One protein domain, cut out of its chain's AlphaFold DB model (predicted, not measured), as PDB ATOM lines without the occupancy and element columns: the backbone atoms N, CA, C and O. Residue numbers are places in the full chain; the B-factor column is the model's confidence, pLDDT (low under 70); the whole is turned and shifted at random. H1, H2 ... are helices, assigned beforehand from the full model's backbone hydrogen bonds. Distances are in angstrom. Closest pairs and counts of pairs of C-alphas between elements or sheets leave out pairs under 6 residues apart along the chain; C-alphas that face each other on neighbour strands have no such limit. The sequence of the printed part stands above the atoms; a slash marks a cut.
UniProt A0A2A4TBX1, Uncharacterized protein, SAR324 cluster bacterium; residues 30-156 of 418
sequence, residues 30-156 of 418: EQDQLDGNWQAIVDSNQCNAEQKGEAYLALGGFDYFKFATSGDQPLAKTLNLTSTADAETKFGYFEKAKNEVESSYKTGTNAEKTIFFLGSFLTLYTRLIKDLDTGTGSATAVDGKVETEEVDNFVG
ATOM      1  N   GLU A  30      52.773  31.747  13.834       82.50
ATOM      2  CA  GLU A  30      53.916  32.233  14.623       82.50
ATOM      3  C   GLU A  30      53.580  33.533  15.370       82.50
ATOM      4  O   GLU A  30      53.933  33.700  16.538       82.50
ATOM      5  N   GLN A  31      52.874  34.458  14.711       82.50
ATOM      6  CA  GLN A  31      52.454  35.712  15.337       82.50
ATOM      7  C   GLN A  31      51.401  35.455  16.418       82.50
ATOM      8  O   GLN A  31      51.527  35.968  17.528       82.50
ATOM      9  N   ASP A  32      50.410  34.611  16.131       84.81
ATOM     10  CA  ASP A  32      49.393  34.205  17.100       84.81
ATOM     11  C   ASP A  32      50.018  33.483  18.305       84.81
ATOM     12  O   ASP A  32      49.563  33.670  19.432       84.81
ATOM     13  N   GLN A  33      51.101  32.727  18.107       82.75
ATOM     14  CA  GLN A  33      51.842  32.062  19.180       82.75
ATOM     15  C   GLN A  33      52.553  33.076  20.079       82.75
ATOM     16  O   GLN A  33      52.484  32.975  21.305       82.75
ATOM     17  N   LEU A  34      53.206  34.080  19.487       80.50
ATOM     18  CA  LEU A  34      53.861  35.162  20.228       80.50
ATOM     19  C   LEU A  34      52.861  36.034  20.998       80.50
ATOM     20  O   LEU A  34      53.160  36.475  22.110       80.50
ATOM     21  N   ASP A  35      51.679  36.252  20.425       83.94
ATOM     22  CA  ASP A  35      50.611  37.050  21.029       83.94
ATOM     23  C   ASP A  35      49.776  36.251  22.053       83.94
ATOM     24  O   ASP A  35      48.970  36.831  22.783       83.94
ATOM     25  N   GLY A  36      49.980  34.931  22.149       82.94
ATOM     26  CA  GLY A  36      49.222  34.042  23.033       82.94
ATOM     27  C   GLY A  36      47.790  33.760  22.558       82.94
ATOM     28  O   GLY A  36      46.941  33.349  23.351       82.94
ATOM     29  N   ASN A  37      47.509  33.962  21.269       90.06
ATOM     30  CA  ASN A  37      46.229  33.695  20.611       90.06
ATOM     31  C   ASN A  37      46.075  32.202  20.264       90.06
ATOM     32  O   ASN A  37      45.786  31.829  19.128       90.06
ATOM     33  N   TRP A  38      46.226  31.324  21.255       91.75
ATOM     34  CA  TRP A  38      46.238  29.867  21.061       91.75
ATOM     35  C   TRP A  38      44.980  29.322  20.374       91.75
ATOM     36  O   TRP A  38      45.061  28.400  19.567       91.75
ATOM     37  N   GLN A  39      43.819  29.932  20.637       93.44
ATOM     38  CA  GLN A  39      42.569  29.547  19.982       93.44
ATOM     39  C   GLN A  39      42.608  29.796  18.459       93.44
ATOM     40  O   GLN A  39      42.105  28.983  17.692       93.44
ATOM     41  N   ALA A  40      43.259  30.874  18.006       91.88
ATOM     42  CA  ALA A  40      43.392  31.171  16.579       91.88
ATOM     43  C   ALA A  40      44.277  30.142  15.855       91.88
ATOM     44  O   ALA A  40      43.993  29.781  14.713       91.88
ATOM     45  N   ILE A  41      45.300  29.615  16.539       91.94
ATOM     46  CA  ILE A  41      46.183  28.572  16.001       91.94
ATOM     47  C   ILE A  41      45.419  27.264  15.784       91.94
ATOM     48  O   ILE A  41      45.503  26.673  14.707       91.94
ATOM     49  N   VAL A  42      44.648  26.812  16.779       93.50
ATOM     50  CA  VAL A  42      43.917  25.534  16.672       93.50
ATOM     51  C   VAL A  42      42.784  25.593  15.645       93.50
ATOM     52  O   VAL A  42      42.529  24.602  14.963       93.50
ATOM     53  N   ASP A  43      42.154  26.760  15.474       92.19
ATOM     54  CA  ASP A  43      41.073  26.971  14.502       92.19
ATOM     55  C   ASP A  43      41.591  27.174  13.065       92.19
ATOM     56  O   ASP A  43      40.828  27.091  12.096       92.19
ATOM     57  N   SER A  44      42.888  27.439  12.900       89.88
ATOM     58  CA  SER A  44      43.500  27.687  11.599       89.88
ATOM     59  C   SER A  44      43.832  26.387  10.864       89.88
ATOM     60  O   SER A  44      44.443  25.458  11.390       89.88
ATOM     61  N   ASN A  45      43.493  26.335   9.578       87.50
ATOM     62  CA  ASN A  45      43.906  25.245   8.686       87.50
ATOM     63  C   ASN A  45      45.332  25.421   8.142       87.50
ATOM     64  O   ASN A  45      45.807  24.558   7.408       87.50
ATOM     65  N   GLN A  46      45.980  26.551   8.439       87.56
ATOM     66  CA  GLN A  46      47.324  26.872   7.958       87.56
ATOM     67  C   GLN A  46      48.412  26.451   8.948       87.56
ATOM     68  O   GLN A  46      49.536  26.206   8.521       87.56
ATOM     69  N   CYS A  47      48.074  26.321  10.236       89.56
ATOM     70  CA  CYS A  47      49.028  25.897  11.254       89.56
ATOM     71  C   CYS A  47      49.314  24.399  11.150       89.56
ATOM     72  O   CYS A  47      48.412  23.591  10.901       89.56
ATOM     73  N   ASN A  48      50.575  24.036  11.355       90.69
ATOM     74  CA  ASN A  48      51.021  22.651  11.331       90.69
ATOM     75  C   ASN A  48      50.684  21.913  12.646       90.69
ATOM     76  O   ASN A  48      50.229  22.514  13.621       90.69
ATOM     77  N   ALA A  49      50.906  20.596  12.663       91.56
ATOM     78  CA  ALA A  49      50.616  19.745  13.818       91.56
ATOM     79  C   ALA A  49      51.402  20.144  15.080       91.56
ATOM     80  O   ALA A  49      50.852  20.101  16.175       91.56
ATOM     81  N   GLU A  50      52.658  20.583  14.937       91.38
ATOM     82  CA  GLU A  50      53.474  21.058  16.064       91.38
ATOM     83  C   GLU A  50      52.847  22.297  16.710       91.38
ATOM     84  O   GLU A  50      52.585  22.305  17.909       91.38
ATOM     85  N   GLN A  51      52.530  23.311  15.904       91.75
ATOM     86  CA  GLN A  51      51.916  24.558  16.363       91.75
ATOM     87  C   GLN A  51      50.562  24.295  17.029       91.75
ATOM     88  O   GLN A  51      50.262  24.861  18.081       91.75
ATOM     89  N   LYS A  52      49.741  23.412  16.450       94.19
ATOM     90  CA  LYS A  52      48.448  23.028  17.032       94.19
ATOM     91  C   LYS A  52      48.606  22.248  18.329       94.19
ATOM     92  O   LYS A  52      47.899  22.536  19.293       94.19
ATOM     93  N   GLY A  53      49.548  21.311  18.376       93.62
ATOM     94  CA  GLY A  53      49.876  20.552  19.576       93.62
ATOM     95  C   GLY A  53      50.324  21.459  20.723       93.62
ATOM     96  O   GLY A  53      49.786  21.374  21.826       93.62
ATOM     97  N   GLU A  54      51.234  22.398  20.453       91.94
ATOM     98  CA  GLU A  54      51.665  23.412  21.423       91.94
ATOM     99  C   GLU A  54      50.511  24.313  21.875       91.94
ATOM    100  O   GLU A  54      50.355  24.563  23.072       91.94
ATOM    101  N   ALA A  55      49.667  24.764  20.943       93.00
ATOM    102  CA  ALA A  55      48.511  25.588  21.269       93.00
ATOM    103  C   ALA A  55      47.506  24.845  22.159       93.00
ATOM    104  O   ALA A  55      46.973  25.436  23.099       93.00
ATOM    105  N   TYR A  56      47.282  23.549  21.932       96.12
ATOM    106  CA  TYR A  56      46.446  22.735  22.810       96.12
ATOM    107  C   TYR A  56      47.056  22.550  24.206       96.12
ATOM    108  O   TYR A  56      46.334  22.706  25.191       96.12
ATOM    109  N   LEU A  57      48.370  22.320  24.324       92.94
ATOM    110  CA  LEU A  57      49.048  22.305  25.631       92.94
ATOM    111  C   LEU A  57      48.845  23.637  26.374       92.94
ATOM    112  O   LEU A  57      48.467  23.644  27.550       92.94
ATOM    113  N   ALA A  58      49.016  24.761  25.673       90.44
ATOM    114  CA  ALA A  58      48.851  26.097  26.234       90.44
ATOM    115  C   ALA A  58      47.402  26.395  26.661       90.44
ATOM    116  O   ALA A  58      47.185  26.929  27.753       90.44
ATOM    117  N   LEU A  59      46.405  26.003  25.858       91.81
ATOM    118  CA  LEU A  59      44.981  26.084  26.215       91.81
ATOM    119  C   LEU A  59      44.644  25.210  27.432       91.81
ATOM    120  O   LEU A  59      43.836  25.608  28.272       91.81
ATOM    121  N   GLY A  60      45.320  24.068  27.577       89.56
ATOM    122  CA  GLY A  60      45.266  23.224  28.772       89.56
ATOM    123  C   GLY A  60      45.916  23.850  30.016       89.56
ATOM    124  O   GLY A  60      45.782  23.322  31.120       89.56
ATOM    125  N   GLY A  61      46.595  24.992  29.875       87.69
ATOM    126  CA  GLY A  61      47.293  25.687  30.956       87.69
ATOM    127  C   GLY A  61      48.756  25.273  31.121       87.69
ATOM    128  O   GLY A  61      49.420  25.766  32.035       87.69
ATOM    129  N   PHE A  62      49.275  24.408  30.246       85.56
ATOM    130  CA  PHE A  62      50.693  24.083  30.209       85.56
ATOM    131  C   PHE A  62      51.457  25.151  29.422       85.56
ATOM    132  O   PHE A  62      51.413  25.215  28.198       85.56
ATOM    133  N   ASP A  63      52.183  25.992  30.148       73.56
ATOM    134  CA  ASP A  63      53.077  27.002  29.590       73.56
ATOM    135  C   ASP A  63      54.491  26.732  30.112       73.56
ATOM    136  O   ASP A  63      54.747  26.823  31.318       73.56
ATOM    137  N   TYR A  64      55.410  26.408  29.198       65.12
ATOM    138  CA  TYR A  64      56.811  26.111  29.505       65.12
ATOM    139  C   TYR A  64      57.475  27.185  30.377       65.12
ATOM    140  O   TYR A  64      58.256  26.859  31.275       65.12
ATOM    141  N   PHE A  65      57.161  28.467  30.161       60.34
ATOM    142  CA  PHE A  65      57.760  29.559  30.925       60.34
ATOM    143  C   PHE A  65      57.183  29.659  32.334       60.34
ATOM    144  O   PHE A  65      57.926  29.934  33.282       60.34
ATOM    145  N   LYS A  66      55.885  29.387  32.503       61.59
ATOM    146  CA  LYS A  66      55.265  29.305  33.833       61.59
ATOM    147  C   LYS A  66      55.795  28.112  34.610       61.59
ATOM    148  O   LYS A  66      56.073  28.255  35.792       61.59
ATOM    149  N   PHE A  67      56.022  26.983  33.950       64.38
ATOM    150  CA  PHE A  67      56.575  25.783  34.576       64.38
ATOM    151  C   PHE A  67      58.021  25.951  35.043       64.38
ATOM    152  O   PHE A  67      58.400  25.493  36.115       64.38
ATOM    153  N   ALA A  68      58.840  26.659  34.263       61.28
ATOM    154  CA  ALA A  68      60.213  26.965  34.657       61.28
ATOM    155  C   ALA A  68      60.293  27.964  35.831       61.28
ATOM    156  O   ALA A  68      61.344  28.093  36.461       61.28
ATOM    157  N   THR A  69      59.206  28.693  36.115       60.28
ATOM    158  CA  THR A  69      59.160  29.772  37.115       60.28
ATOM    159  C   THR A  69      58.241  29.484  38.306       60.28
ATOM    160  O   THR A  69      58.295  30.219  39.294       60.28
ATOM    161  N   SER A  70      57.447  28.412  38.265       59.16
ATOM    162  CA  SER A  70      56.459  28.051  39.288       59.16
ATOM    163  C   SER A  70      57.059  27.507  40.593       59.16
ATOM    164  O   SER A  70      56.358  27.477  41.603       59.16
ATOM    165  N   GLY A  71      58.352  27.157  40.628       61.69
ATOM    166  CA  GLY A  71      59.016  26.629  41.829       61.69
ATOM    167  C   GLY A  71      58.395  25.309  42.313       61.69
ATOM    168  O   GLY A  71      57.898  24.536  41.505       61.69
ATOM    169  N   ASP A  72      58.377  25.064  43.629       68.50
ATOM    170  CA  ASP A  72      57.865  23.817  44.239       68.50
ATOM    171  C   ASP A  72      56.322  23.779  44.392       68.50
ATOM    172  O   ASP A  72      55.790  23.189  45.336       68.50
ATOM    173  N   GLN A  73      55.564  24.466  43.529       70.62
ATOM    174  CA  GLN A  73      54.095  24.416  43.590       70.62
ATOM    175  C   GLN A  73      53.571  23.076  43.036       70.62
ATOM    176  O   GLN A  73      54.111  22.583  42.045       70.62
ATOM    177  N   PRO A  74      52.486  22.508  43.602       74.62
ATOM    178  CA  PRO A  74      51.859  21.308  43.052       74.62
ATOM    179  C   PRO A  74      51.457  21.483  41.583       74.62
ATOM    180  O   PRO A  74      51.029  22.568  41.166       74.62
ATOM    181  N   LEU A  75      51.543  20.401  40.809       80.06
ATOM    182  CA  LEU A  75      51.213  20.413  39.385       80.06
ATOM    183  C   LEU A  75      49.768  20.870  39.134       80.06
ATOM    184  O   LEU A  75      49.549  21.738  38.294       80.06
ATOM    185  N   ALA A  76      48.804  20.391  39.929       79.25
ATOM    186  CA  ALA A  76      47.403  20.817  39.845       79.25
ATOM    187  C   ALA A  76      47.247  22.343  39.907       79.25
ATOM    188  O   ALA A  76      46.532  22.936  39.100       79.25
ATOM    189  N   LYS A  77      47.988  22.999  40.805       77.62
ATOM    190  CA  LYS A  77      47.961  24.455  40.948       77.62
ATOM    191  C   LYS A  77      48.643  25.167  39.784       77.62
ATOM    192  O   LYS A  77      48.146  26.197  39.336       77.62
ATOM    193  N   THR A  78      49.746  24.622  39.277       79.81
ATOM    194  CA  THR A  78      50.439  25.159  38.090       79.81
ATOM    195  C   THR A  78      49.543  25.096  36.855       79.81
ATOM    196  O   THR A  78      49.480  26.055  36.089       79.81
ATOM    197  N   LEU A  79      48.781  24.011  36.717       83.06
ATOM    198  CA  LEU A  79      47.778  23.852  35.672       83.06
ATOM    199  C   LEU A  79      46.501  24.649  35.948       83.06
ATOM    200  O   LEU A  79      45.648  24.692  35.075       83.06
ATOM    201  N   ASN A  80      46.340  25.295  37.109       82.12
ATOM    202  CA  ASN A  80      45.119  25.989  37.542       82.12
ATOM    203  C   ASN A  80      43.877  25.074  37.592       82.12
ATOM    204  O   ASN A  80      42.800  25.452  37.132       82.12
ATOM    205  N   LEU A  81      44.034  23.826  38.039       81.38
ATOM    206  CA  LEU A  81      42.918  22.911  38.278       81.38
ATOM    207  C   LEU A  81      42.185  23.347  39.548       81.38
ATOM    208  O   LEU A  81      42.750  23.283  40.633       81.38
ATOM    209  N   THR A  82      40.960  23.850  39.389       77.88
ATOM    210  CA  THR A  82      40.144  24.363  40.504       77.88
ATOM    211  C   THR A  82      38.830  23.611  40.692       77.88
ATOM    212  O   THR A  82      38.122  23.842  41.670       77.88
ATOM    213  N   SER A  83      38.496  22.720  39.760       78.88
ATOM    214  CA  SER A  83      37.295  21.893  39.786       78.88
ATOM    215  C   SER A  83      37.436  20.700  38.838       78.88
ATOM    216  O   SER A  83      38.238  20.734  37.900       78.88
ATOM    217  N   THR A  84      36.594  19.684  39.022       78.12
ATOM    218  CA  THR A  84      36.487  18.538  38.106       78.12
ATOM    219  C   THR A  84      36.143  18.973  36.677       78.12
ATOM    220  O   THR A  84      36.673  18.422  35.719       78.12
ATOM    221  N   ALA A  85      35.318  20.012  36.505       83.00
ATOM    222  CA  ALA A  85      34.983  20.553  35.184       83.00
ATOM    223  C   ALA A  85      36.200  21.185  34.482       83.00
ATOM    224  O   ALA A  85      36.365  21.047  33.266       83.00
ATOM    225  N   ASP A  86      37.078  21.848  35.244       84.06
ATOM    226  CA  ASP A  86      38.347  22.352  34.713       84.06
ATOM    227  C   ASP A  86      39.279  21.198  34.331       84.06
ATOM    228  O   ASP A  86      39.953  21.277  33.303       84.06
ATOM    229  N   ALA A  87      39.319  20.136  35.144       85.44
ATOM    230  CA  ALA A  87      40.117  18.944  34.873       85.44
ATOM    231  C   ALA A  87      39.644  18.218  33.605       85.44
ATOM    232  O   ALA A  87      40.468  17.945  32.738       85.44
ATOM    233  N   GLU A  88      38.336  18.019  33.433       88.56
ATOM    234  CA  GLU A  88      37.721  17.442  32.226       88.56
ATOM    235  C   GLU A  88      38.039  18.278  30.974       88.56
ATOM    236  O   GLU A  88      38.440  17.753  29.933       88.56
ATOM    237  N   THR A  89      37.928  19.605  31.080       90.94
ATOM    238  CA  THR A  89      38.241  20.514  29.967       90.94
ATOM    239  C   THR A  89      39.710  20.406  29.554       90.94
ATOM    240  O   THR A  89      40.023  20.342  28.365       90.94
ATOM    241  N   LYS A  90      40.627  20.366  30.527       92.38
ATOM    242  CA  LYS A  90      42.072  20.310  30.263       92.38
ATOM    243  C   LYS A  90      42.532  18.943  29.801       92.38
ATOM    244  O   LYS A  90      43.331  18.887  28.876       92.38
ATOM    245  N   PHE A  91      41.962  17.877  30.354       93.12
ATOM    246  CA  PHE A  91      42.086  16.527  29.818       93.12
ATOM    247  C   PHE A  91      41.786  16.520  28.311       93.12
ATOM    248  O   PHE A  91      42.609  16.075  27.514       93.12
ATOM    249  N   GLY A  92      40.671  17.132  27.894       95.25
ATOM    250  CA  GLY A  92      40.310  17.241  26.478       95.25
ATOM    251  C   GLY A  92      41.302  18.044  25.627       95.25
ATOM    252  O   GLY A  92      41.447  17.763  24.438       95.25
ATOM    253  N   TYR A  93      41.994  19.034  26.197       96.81
ATOM    254  CA  TYR A  93      43.062  19.753  25.500       96.81
ATOM    255  C   TYR A  93      44.347  18.924  25.391       96.81
ATOM    256  O   TYR A  93      44.947  18.891  24.319       96.81
ATOM    257  N   PHE A  94      44.751  18.219  26.446       96.25
ATOM    258  CA  PHE A  94      45.959  17.388  26.434       96.25
ATOM    259  C   PHE A  94      45.828  16.175  25.507       96.25
ATOM    260  O   PHE A  94      46.750  15.905  24.736       96.25
ATOM    261  N   GLU A  95      44.649  15.548  25.458       96.44
ATOM    262  CA  GLU A  95      44.336  14.513  24.468       96.44
ATOM    263  C   GLU A  95      44.447  15.041  23.036       96.44
ATOM    264  O   GLU A  95      45.059  14.409  22.178       96.44
ATOM    265  N   LYS A  96      43.913  16.237  22.761       97.31
ATOM    266  CA  LYS A  96      44.051  16.852  21.435       97.31
ATOM    267  C   LYS A  96      45.507  17.151  21.098       97.31
ATOM    268  O   LYS A  96      45.926  16.843  19.990       97.31
ATOM    269  N   ALA A  97      46.285  17.681  22.042       96.50
ATOM    270  CA  ALA A  97      47.708  17.937  21.830       96.50
ATOM    271  C   ALA A  97      48.466  16.664  21.428       96.50
ATOM    272  O   ALA A  97      49.222  16.682  20.459       96.50
ATOM    273  N   LYS A  98      48.217  15.557  22.140       95.38
ATOM    274  CA  LYS A  98      48.765  14.231  21.828       95.38
ATOM    275  C   LYS A  98      48.360  13.779  20.420       95.38
ATOM    276  O   LYS A  98      49.222  13.412  19.623       95.38
ATOM    277  N   ASN A  99      47.068  13.855  20.105       96.62
ATOM    278  CA  ASN A  99      46.503  13.342  18.855       96.62
ATOM    279  C   ASN A  99      46.965  14.122  17.611       96.62
ATOM    280  O   ASN A  99      47.099  13.528  16.544       96.62
ATOM    281  N   GLU A 100      47.263  15.421  17.728       96.06
ATOM    282  CA  GLU A 100      47.806  16.210  16.607       96.06
ATOM    283  C   GLU A 100      49.147  15.653  16.097       96.06
ATOM    284  O   GLU A 100      49.393  15.621  14.891       96.06
ATOM    285  N   VAL A 101      50.004  15.168  17.001       94.94
ATOM    286  CA  VAL A 101      51.366  14.694  16.682       94.94
ATOM    287  C   VAL A 101      51.515  13.167  16.739       94.94
ATOM    288  O   VAL A 101      52.599  12.634  16.493       94.94
ATOM    289  N   GLU A 102      50.439  12.431  17.028       94.81
ATOM    290  CA  GLU A 102      50.446  10.968  17.197       94.81
ATOM    291  C   GLU A 102      51.004  10.238  15.962       94.81
ATOM    292  O   GLU A 102      51.738   9.252  16.071       94.81
ATOM    293  N   SER A 103      50.704  10.742  14.764       93.75
ATOM    294  CA  SER A 103      51.157  10.118  13.518       93.75
ATOM    295  C   SER A 103      52.656  10.296  13.238       93.75
ATOM    296  O   SER A 103      53.226   9.522  12.464       93.75
ATOM    297  N   SER A 104      53.307  11.285  13.860       92.12
ATOM    298  CA  SER A 104      54.679  11.686  13.541       92.12
ATOM    299  C   SER A 104      55.664  11.527  14.698       92.12
ATOM    300  O   SER A 104      56.846  11.339  14.419       92.12
ATOM    301  N   TYR A 105      55.239  11.498  15.968       91.69
ATOM    302  CA  TYR A 105      56.159  11.592  17.118       91.69
ATOM    303  C   TYR A 105      57.308  10.564  17.121       91.69
ATOM    304  O   TYR A 105      58.407  10.863  17.581       91.69
ATOM    305  N   LYS A 106      57.128   9.357  16.568       90.50
ATOM    306  CA  LYS A 106      58.192   8.330  16.541       90.50
ATOM    307  C   LYS A 106      59.373   8.705  15.639       90.50
ATOM    308  O   LYS A 106      60.520   8.386  15.955       90.50
ATOM    309  N   THR A 107      59.106   9.368  14.516       89.81
ATOM    310  CA  THR A 107      60.104   9.691  13.474       89.81
ATOM    311  C   THR A 107      60.270  11.187  13.227       89.81
ATOM    312  O   THR A 107      61.118  11.588  12.433       89.81
ATOM    313  N   GLY A 108      59.427  11.979  13.874       84.75
ATOM    314  CA  GLY A 108      59.289  13.410  13.727       84.75
ATOM    315  C   GLY A 108      60.354  14.207  14.463       84.75
ATOM    316  O   GLY A 108      61.394  13.685  14.888       84.75
ATOM    317  N   THR A 109      60.096  15.500  14.600       88.94
ATOM    318  CA  THR A 109      61.011  16.422  15.267       88.94
ATOM    319  C   THR A 109      61.059  16.173  16.776       88.94
ATOM    320  O   THR A 109      60.221  15.491  17.372       88.94
ATOM    321  N   ASN A 110      62.054  16.767  17.438       87.38
ATOM    322  CA  ASN A 110      62.088  16.778  18.900       87.38
ATOM    323  C   ASN A 110      60.897  17.546  19.496       87.38
ATOM    324  O   ASN A 110      60.509  17.242  20.623       87.38
ATOM    325  N   ALA A 111      60.319  18.507  18.766       87.88
ATOM    326  CA  ALA A 111      59.131  19.223  19.213       87.88
ATOM    327  C   ALA A 111      57.929  18.271  19.254       87.88
ATOM    328  O   ALA A 111      57.346  18.103  20.320       87.88
ATOM    329  N   GLU A 112      57.652  17.541  18.169       89.31
ATOM    330  CA  GLU A 112      56.556  16.554  18.102       89.31
ATOM    331  C   GLU A 112      56.674  15.484  19.192       89.31
ATOM    332  O   GLU A 112      55.703  15.175  19.880       89.31
ATOM    333  N   LYS A 113      57.888  14.972  19.422       89.88
ATOM    334  CA  LYS A 113      58.173  14.026  20.515       89.88
ATOM    335  C   LYS A 113      57.854  14.596  21.890       89.88
ATOM    336  O   LYS A 113      57.279  13.905  22.728       89.88
ATOM    337  N   THR A 114      58.253  15.842  22.128       89.56
ATOM    338  CA  THR A 114      58.056  16.504  23.421       89.56
ATOM    339  C   THR A 114      56.582  16.843  23.638       89.56
ATOM    340  O   THR A 114      56.080  16.654  24.741       89.56
ATOM    341  N   ILE A 115      55.874  17.277  22.591       91.88
ATOM    342  CA  ILE A 115      54.426  17.513  22.623       91.88
ATOM    343  C   ILE A 115      53.693  16.217  22.956       91.88
ATOM    344  O   ILE A 115      52.863  16.224  23.859       91.88
ATOM    345  N   PHE A 116      54.031  15.107  22.290       94.50
ATOM    346  CA  PHE A 116      53.415  13.811  22.566       94.50
ATOM    347  C   PHE A 116      53.661  13.382  24.019       94.50
ATOM    348  O   PHE A 116      52.710  13.080  24.727       94.50
ATOM    349  N   PHE A 117      54.907  13.457  24.506       93.06
ATOM    350  CA  PHE A 117      55.244  13.150  25.905       93.06
ATOM    351  C   PHE A 117      54.453  13.992  26.913       93.06
ATOM    352  O   PHE A 117      53.874  13.451  27.854       93.06
ATOM    353  N   LEU A 118      54.413  15.314  26.726       92.12
ATOM    354  CA  LEU A 118      53.678  16.203  27.623       92.12
ATOM    355  C   LEU A 118      52.173  15.968  27.541       92.12
ATOM    356  O   LEU A 118      51.523  15.953  28.581       92.12
ATOM    357  N   GLY A 119      51.636  15.747  26.341       93.62
ATOM    358  CA  GLY A 119      50.246  15.363  26.125       93.62
ATOM    359  C   GLY A 119      49.901  14.098  26.907       93.62
ATOM    360  O   GLY A 119      49.030  14.149  27.765       93.62
ATOM    361  N   SER A 120      50.648  13.007  26.713       93.12
ATOM    362  CA  SER A 120      50.447  11.737  27.427       93.12
ATOM    363  C   SER A 120      50.548  11.889  28.947       93.12
ATOM    364  O   SER A 120      49.675  11.425  29.678       93.12
ATOM    365  N   PHE A 121      51.583  12.573  29.442       92.06
ATOM    366  CA  PHE A 121      51.767  12.791  30.878       92.06
ATOM    367  C   PHE A 121      50.633  13.624  31.492       92.06
ATOM    368  O   PHE A 121      50.132  13.297  32.568       92.06
ATOM    369  N   LEU A 122      50.223  14.706  30.827       92.62
ATOM    370  CA  LEU A 122      49.186  15.603  31.332       92.62
ATOM    371  C   LEU A 122      47.782  15.007  31.182       92.62
ATOM    372  O   LEU A 122      46.954  15.238  32.065       92.62
ATOM    373  N   THR A 123      47.518  14.211  30.141       93.62
ATOM    374  CA  THR A 123      46.314  13.369  30.028       93.62
ATOM    375  C   THR A 123      46.228  12.443  31.233       93.62
ATOM    376  O   THR A 123      45.251  12.517  31.977       93.62
ATOM    377  N   LEU A 124      47.275  11.643  31.479       91.06
ATOM    378  CA  LEU A 124      47.327  10.720  32.611       91.06
ATOM    379  C   LEU A 124      47.076  11.458  33.930       91.06
ATOM    380  O   LEU A 124      46.200  11.092  34.709       91.06
ATOM    381  N   TYR A 125      47.815  12.544  34.166       89.19
ATOM    382  CA  TYR A 125      47.686  13.335  35.386       89.19
ATOM    383  C   TYR A 125      46.271  13.899  35.569       89.19
ATOM    384  O   TYR A 125      45.691  13.785  36.646       89.19
ATOM    385  N   THR A 126      45.692  14.508  34.531       89.50
ATOM    386  CA  THR A 126      44.351  15.103  34.633       89.50
ATOM    387  C   THR A 126      43.244  14.069  34.732       89.50
ATOM    388  O   THR A 126      42.245  14.359  35.382       89.50
ATOM    389  N   ARG A 127      43.423  12.869  34.172       89.62
ATOM    390  CA  ARG A 127      42.518  11.737  34.389       89.62
ATOM    391  C   ARG A 127      42.518  11.288  35.845       89.62
ATOM    392  O   ARG A 127      41.458  11.198  36.448       89.62
ATOM    393  N   LEU A 128      43.699  11.081  36.434       86.88
ATOM    394  CA  LEU A 128      43.799  10.711  37.850       86.88
ATOM    395  C   LEU A 128      43.082  11.733  38.735       86.88
ATOM    396  O   LEU A 128      42.300  11.359  39.599       86.88
ATOM    397  N   ILE A 129      43.295  13.021  38.475       85.25
ATOM    398  CA  ILE A 129      42.646  14.092  39.231       85.25
ATOM    399  C   ILE A 129      41.133  14.107  39.001       85.25
ATOM    400  O   ILE A 129      40.370  14.115  39.957       85.25
ATOM    401  N   LYS A 130      40.669  14.105  37.747       83.19
ATOM    402  CA  LYS A 130      39.239  14.260  37.458       83.19
ATOM    403  C   LYS A 130      38.397  13.080  37.956       83.19
ATOM    404  O   LYS A 130      37.219  13.285  38.226       83.19
ATOM    405  N   ASP A 131      38.980  11.883  38.023       81.31
ATOM    406  CA  ASP A 131      38.264  10.661  38.386       81.31
ATOM    407  C   ASP A 131      38.414  10.324  39.880       81.31
ATOM    408  O   ASP A 131      37.489   9.751  40.455       81.31
ATOM    409  N   LEU A 132      39.535  10.689  40.526       80.44
ATOM    410  CA  LEU A 132      39.833  10.307  41.918       80.44
ATOM    411  C   LEU A 132      39.854  11.465  42.928       80.44
ATOM    412  O   LEU A 132      39.630  11.210  44.101       80.44
ATOM    413  N   ASP A 133      40.118  12.701  42.507       79.69
ATOM    414  CA  ASP A 133      40.153  13.911  43.354       79.69
ATOM    415  C   ASP A 133      38.904  14.736  43.007       79.69
ATOM    416  O   ASP A 133      38.934  15.700  42.236       79.69
ATOM    417  N   THR A 134      37.748  14.218  43.442       70.44
ATOM    418  CA  THR A 134      36.420  14.792  43.192       70.44
ATOM    419  C   THR A 134      35.776  15.176  44.516       70.44
ATOM    420  O   THR A 134      34.927  14.474  45.068       70.44
ATOM    421  N   GLY A 135      36.173  16.327  45.052       59.00
ATOM    422  CA  GLY A 135      35.682  16.746  46.361       59.00
ATOM    423  C   GLY A 135      34.157  16.881  46.401       59.00
ATOM    424  O   GLY A 135      33.537  17.619  45.627       59.00
ATOM    425  N   THR A 136      33.532  16.222  47.373       52.28
ATOM    426  CA  THR A 136      32.139  16.484  47.737       52.28
ATOM    427  C   THR A 136      32.114  17.492  48.889       52.28
ATOM    428  O   THR A 136      32.650  17.276  49.965       52.28
ATOM    429  N   GLY A 137      31.510  18.665  48.661       51.28
ATOM    430  CA  GLY A 137      31.179  19.609  49.741       51.28
ATOM    431  C   GLY A 137      32.163  20.751  50.040       51.28
ATOM    432  O   GLY A 137      31.910  21.516  50.971       51.28
ATOM    433  N   SER A 138      33.213  20.960  49.242       48.34
ATOM    434  CA  SER A 138      34.113  22.119  49.374       48.34
ATOM    435  C   SER A 138      34.401  22.767  48.017       48.34
ATOM    436  O   SER A 138      34.505  22.090  47.001       48.34
ATOM    437  N   ALA A 139      34.605  24.088  47.996       49.94
ATOM    438  CA  ALA A 139      35.081  24.844  46.828       49.94
ATOM    439  C   ALA A 139      36.547  24.522  46.434       49.94
ATOM    440  O   ALA A 139      37.171  25.288  45.704       49.94
ATOM    441  N   THR A 140      37.098  23.418  46.945       52.59
ATOM    442  CA  THR A 140      38.456  22.904  46.722       52.59
ATOM    443  C   THR A 140      38.423  21.477  46.172       52.59
ATOM    444  O   THR A 140      39.282  20.686  46.521       52.59
ATOM    445  N   ALA A 141      37.429  21.139  45.348       59.69
ATOM    446  CA  ALA A 141      37.174  19.784  44.845       59.69
ATOM    447  C   ALA A 141      38.242  19.205  43.893       59.69
ATOM    448  O   ALA A 141      37.947  18.243  43.202       59.69
ATOM    449  N   VAL A 142      39.408  19.846  43.810       70.38
ATOM    450  CA  VAL A 142      40.628  19.390  43.147       70.38
ATOM    451  C   VAL A 142      41.783  20.023  43.918       70.38
ATOM    452  O   VAL A 142      42.094  21.204  43.708       70.38
ATOM    453  N   ASP A 143      42.374  19.297  44.861       70.44
ATOM    454  CA  ASP A 143      43.459  19.814  45.708       70.44
ATOM    455  C   ASP A 143      44.808  19.098  45.498       70.44
ATOM    456  O   ASP A 143      45.850  19.538  46.007       70.44
ATOM    457  N   GLY A 144      44.814  18.071  44.646       68.06
ATOM    458  CA  GLY A 144      45.958  17.229  44.334       68.06
ATOM    459  C   GLY A 144      46.154  16.075  45.312       68.06
ATOM    460  O   GLY A 144      47.235  15.476  45.307       68.06
ATOM    461  N   LYS A 145      45.169  15.777  46.161       73.94
ATOM    462  CA  LYS A 145      45.154  14.624  47.059       73.94
ATOM    463  C   LYS A 145      43.892  13.816  46.815       73.94
ATOM    464  O   LYS A 145      42.892  14.341  46.373       73.94
ATOM    465  N   VAL A 146      44.000  12.522  47.097       75.69
ATOM    466  CA  VAL A 146      42.878  11.592  47.019       75.69
ATOM    467  C   VAL A 146      42.564  11.137  48.433       75.69
ATOM    468  O   VAL A 146      43.408  10.539  49.112       75.69
ATOM    469  N   GLU A 147      41.367  11.459  48.889       77.00
ATOM    470  CA  GLU A 147      40.876  11.188  50.233       77.00
ATOM    471  C   GLU A 147      39.900  10.011  50.237       77.00
ATOM    472  O   GLU A 147      39.342   9.620  49.216       77.00
ATOM    473  N   THR A 148      39.682   9.408  51.408       74.50
ATOM    474  CA  THR A 148      38.857   8.193  51.524       74.50
ATOM    475  C   THR A 148      37.428   8.401  51.021       74.50
ATOM    476  O   THR A 148      36.894   7.519  50.364       74.50
ATOM    477  N   GLU A 149      36.835   9.572  51.262       76.62
ATOM    478  CA  GLU A 149      35.498   9.912  50.756       76.62
ATOM    479  C   GLU A 149      35.456   9.976  49.221       76.62
ATOM    480  O   GLU A 149      34.475   9.564  48.610       76.62
ATOM    481  N   GLU A 150      36.523  10.446  48.578       78.19
ATOM    482  CA  GLU A 150      36.611  10.520  47.117       78.19
ATOM    483  C   GLU A 150      36.813   9.135  46.505       78.19
ATOM    484  O   GLU A 150      36.180   8.805  45.502       78.19
ATOM    485  N   VAL A 151      37.604   8.284  47.166       76.69
ATOM    486  CA  VAL A 151      37.709   6.862  46.820       76.69
ATOM    487  C   VAL A 151      36.346   6.185  46.939       76.69
ATOM    488  O   VAL A 151      35.938   5.516  45.994       76.69
ATOM    489  N   ASP A 152      35.619   6.391  48.041       74.44
ATOM    490  CA  ASP A 152      34.278   5.832  48.259       74.44
ATOM    491  C   ASP A 152      33.268   6.350  47.220       74.44
ATOM    492  O   ASP A 152      32.414   5.604  46.746       74.44
ATOM    493  N   ASN A 153      33.373   7.612  46.798       76.31
ATOM    494  CA  ASN A 153      32.543   8.157  45.723       76.31
ATOM    495  C   ASN A 153      32.878   7.533  44.360       76.31
ATOM    496  O   ASN A 153      31.968   7.251  43.574       76.31
ATOM    497  N   PHE A 154      34.163   7.298  44.080       79.44
ATOM    498  CA  PHE A 154      34.631   6.693  42.835       79.44
ATOM    499  C   PHE A 154      34.239   5.212  42.732       79.44
ATOM    500  O   PHE A 154      33.658   4.785  41.726       79.44
ATOM    501  N   VAL A 155      34.522   4.427  43.776       74.50
ATOM    502  CA  VAL A 155      34.237   2.985  43.806       74.50
ATOM    503  C   VAL A 155      32.774   2.681  44.135       74.50
ATOM    504  O   VAL A 155      32.290   1.614  43.760       74.50
ATOM    505  N   GLY A 156      32.050   3.609  44.769       73.38
ATOM    506  CA  GLY A 156      30.735   3.399  45.380       73.38
ATOM    507  C   GLY A 156      30.845   3.011  46.862       73.38
ATOM    508  O   GLY A 156      31.930   2.745  47.375       73.38
TER     509      GLY A 156
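Overview. This is residues 30 to 156 of the 418 residues of an uncharacterized protein of SAR324 cluster bacterium (UniProt A0A2A4TBX1). A long helical hairpin, H6 and H7, makes the long axis, and the shorter H3 packs on it toward the end where the hairpin turns, giving a three-helix up-and-down bundle. Short H2 packs on H3, with H1 at its corner; H4 and H5 lie in the chain's passage from H3 to H6, and H8 makes a corner with the last residues of H7 at the other end. The 127 printed residues hold eight named helices, H1 to H8 in chain order, and no named strand; the class is all helix. The whole is compact, with a radius of gyration of the C-alphas of 15.7 A, yet elongated, spanning 47 by 28 by 27 A.

Along the chain. H1, residues 30 to 35, begins at C-alpha 30 at (53.916, 32.233, 14.623). H2 is residues 38 to 43, and H3, residues 49 to 59, is 15.0 A long. H4 is residues 64 to 69 and H5 residues 75 to 78. H6, residues 84 to 101, is 26.4 A long. H7, residues 110 to 132, begins at C-alpha 110 at (62.088, 16.778, 18.900) and is 32.7 A long. H8, residues 148 to 155, ends at C-alpha 155 at (34.237, 2.985, 43.806).

Arrangement. H3, H6 and H7 form a bundle, up and down, each running against the one before it. H6 and H7 are a helical hairpin and touch at a shallow tilt of 25 degrees; their closest C-alphas, of Lys 98 and Gly 119, are 4.7 A apart. H3 touches H6 at a shallow tilt of 12 degrees, opposite ways, the closest C-alphas being Gly 53 and Ala 97 at 4.1 A. H3 touches H7 through residues 111 to 119 of H7 alone, closest at the C-alphas of Glu 50 and Glu 112, 5.8 A, at a shallow tilt of 34.8 degrees, only just short of steep. H2 touches H3 at a steep tilt of 49 degrees, closest at the C-alphas of Trp 38 and Ala 55, 4.8 A. H1 and H2 touch only at the corner, the C-alphas of Asp 32 and Ile 41 being closest at 6.6 A. H4 touches no helix; H5 touches none but is near H7. H7 touches H8 with residues 131 to 132 alone, about perpendicular at 77 degrees; the closest C-alphas, of Leu 132 and Glu 150, are 6.1 A apart. Every O i to N i+4 pair is within hydrogen-bond range in H1, H2, H3, H4, H7 and H8, against 13 of 14 in H6; H5 is too short for such a pair.

Size, cuts and confidence. The farthest C-alphas, of Gln 31 and Gly 156, are 49.2 A apart. The printed part has no cut. The link from H7 to H8, 15 residues, is long. Mean pLDDT of the printed part is 83.0; residues 64 to 72, 135 to 141 and 144 are under 70.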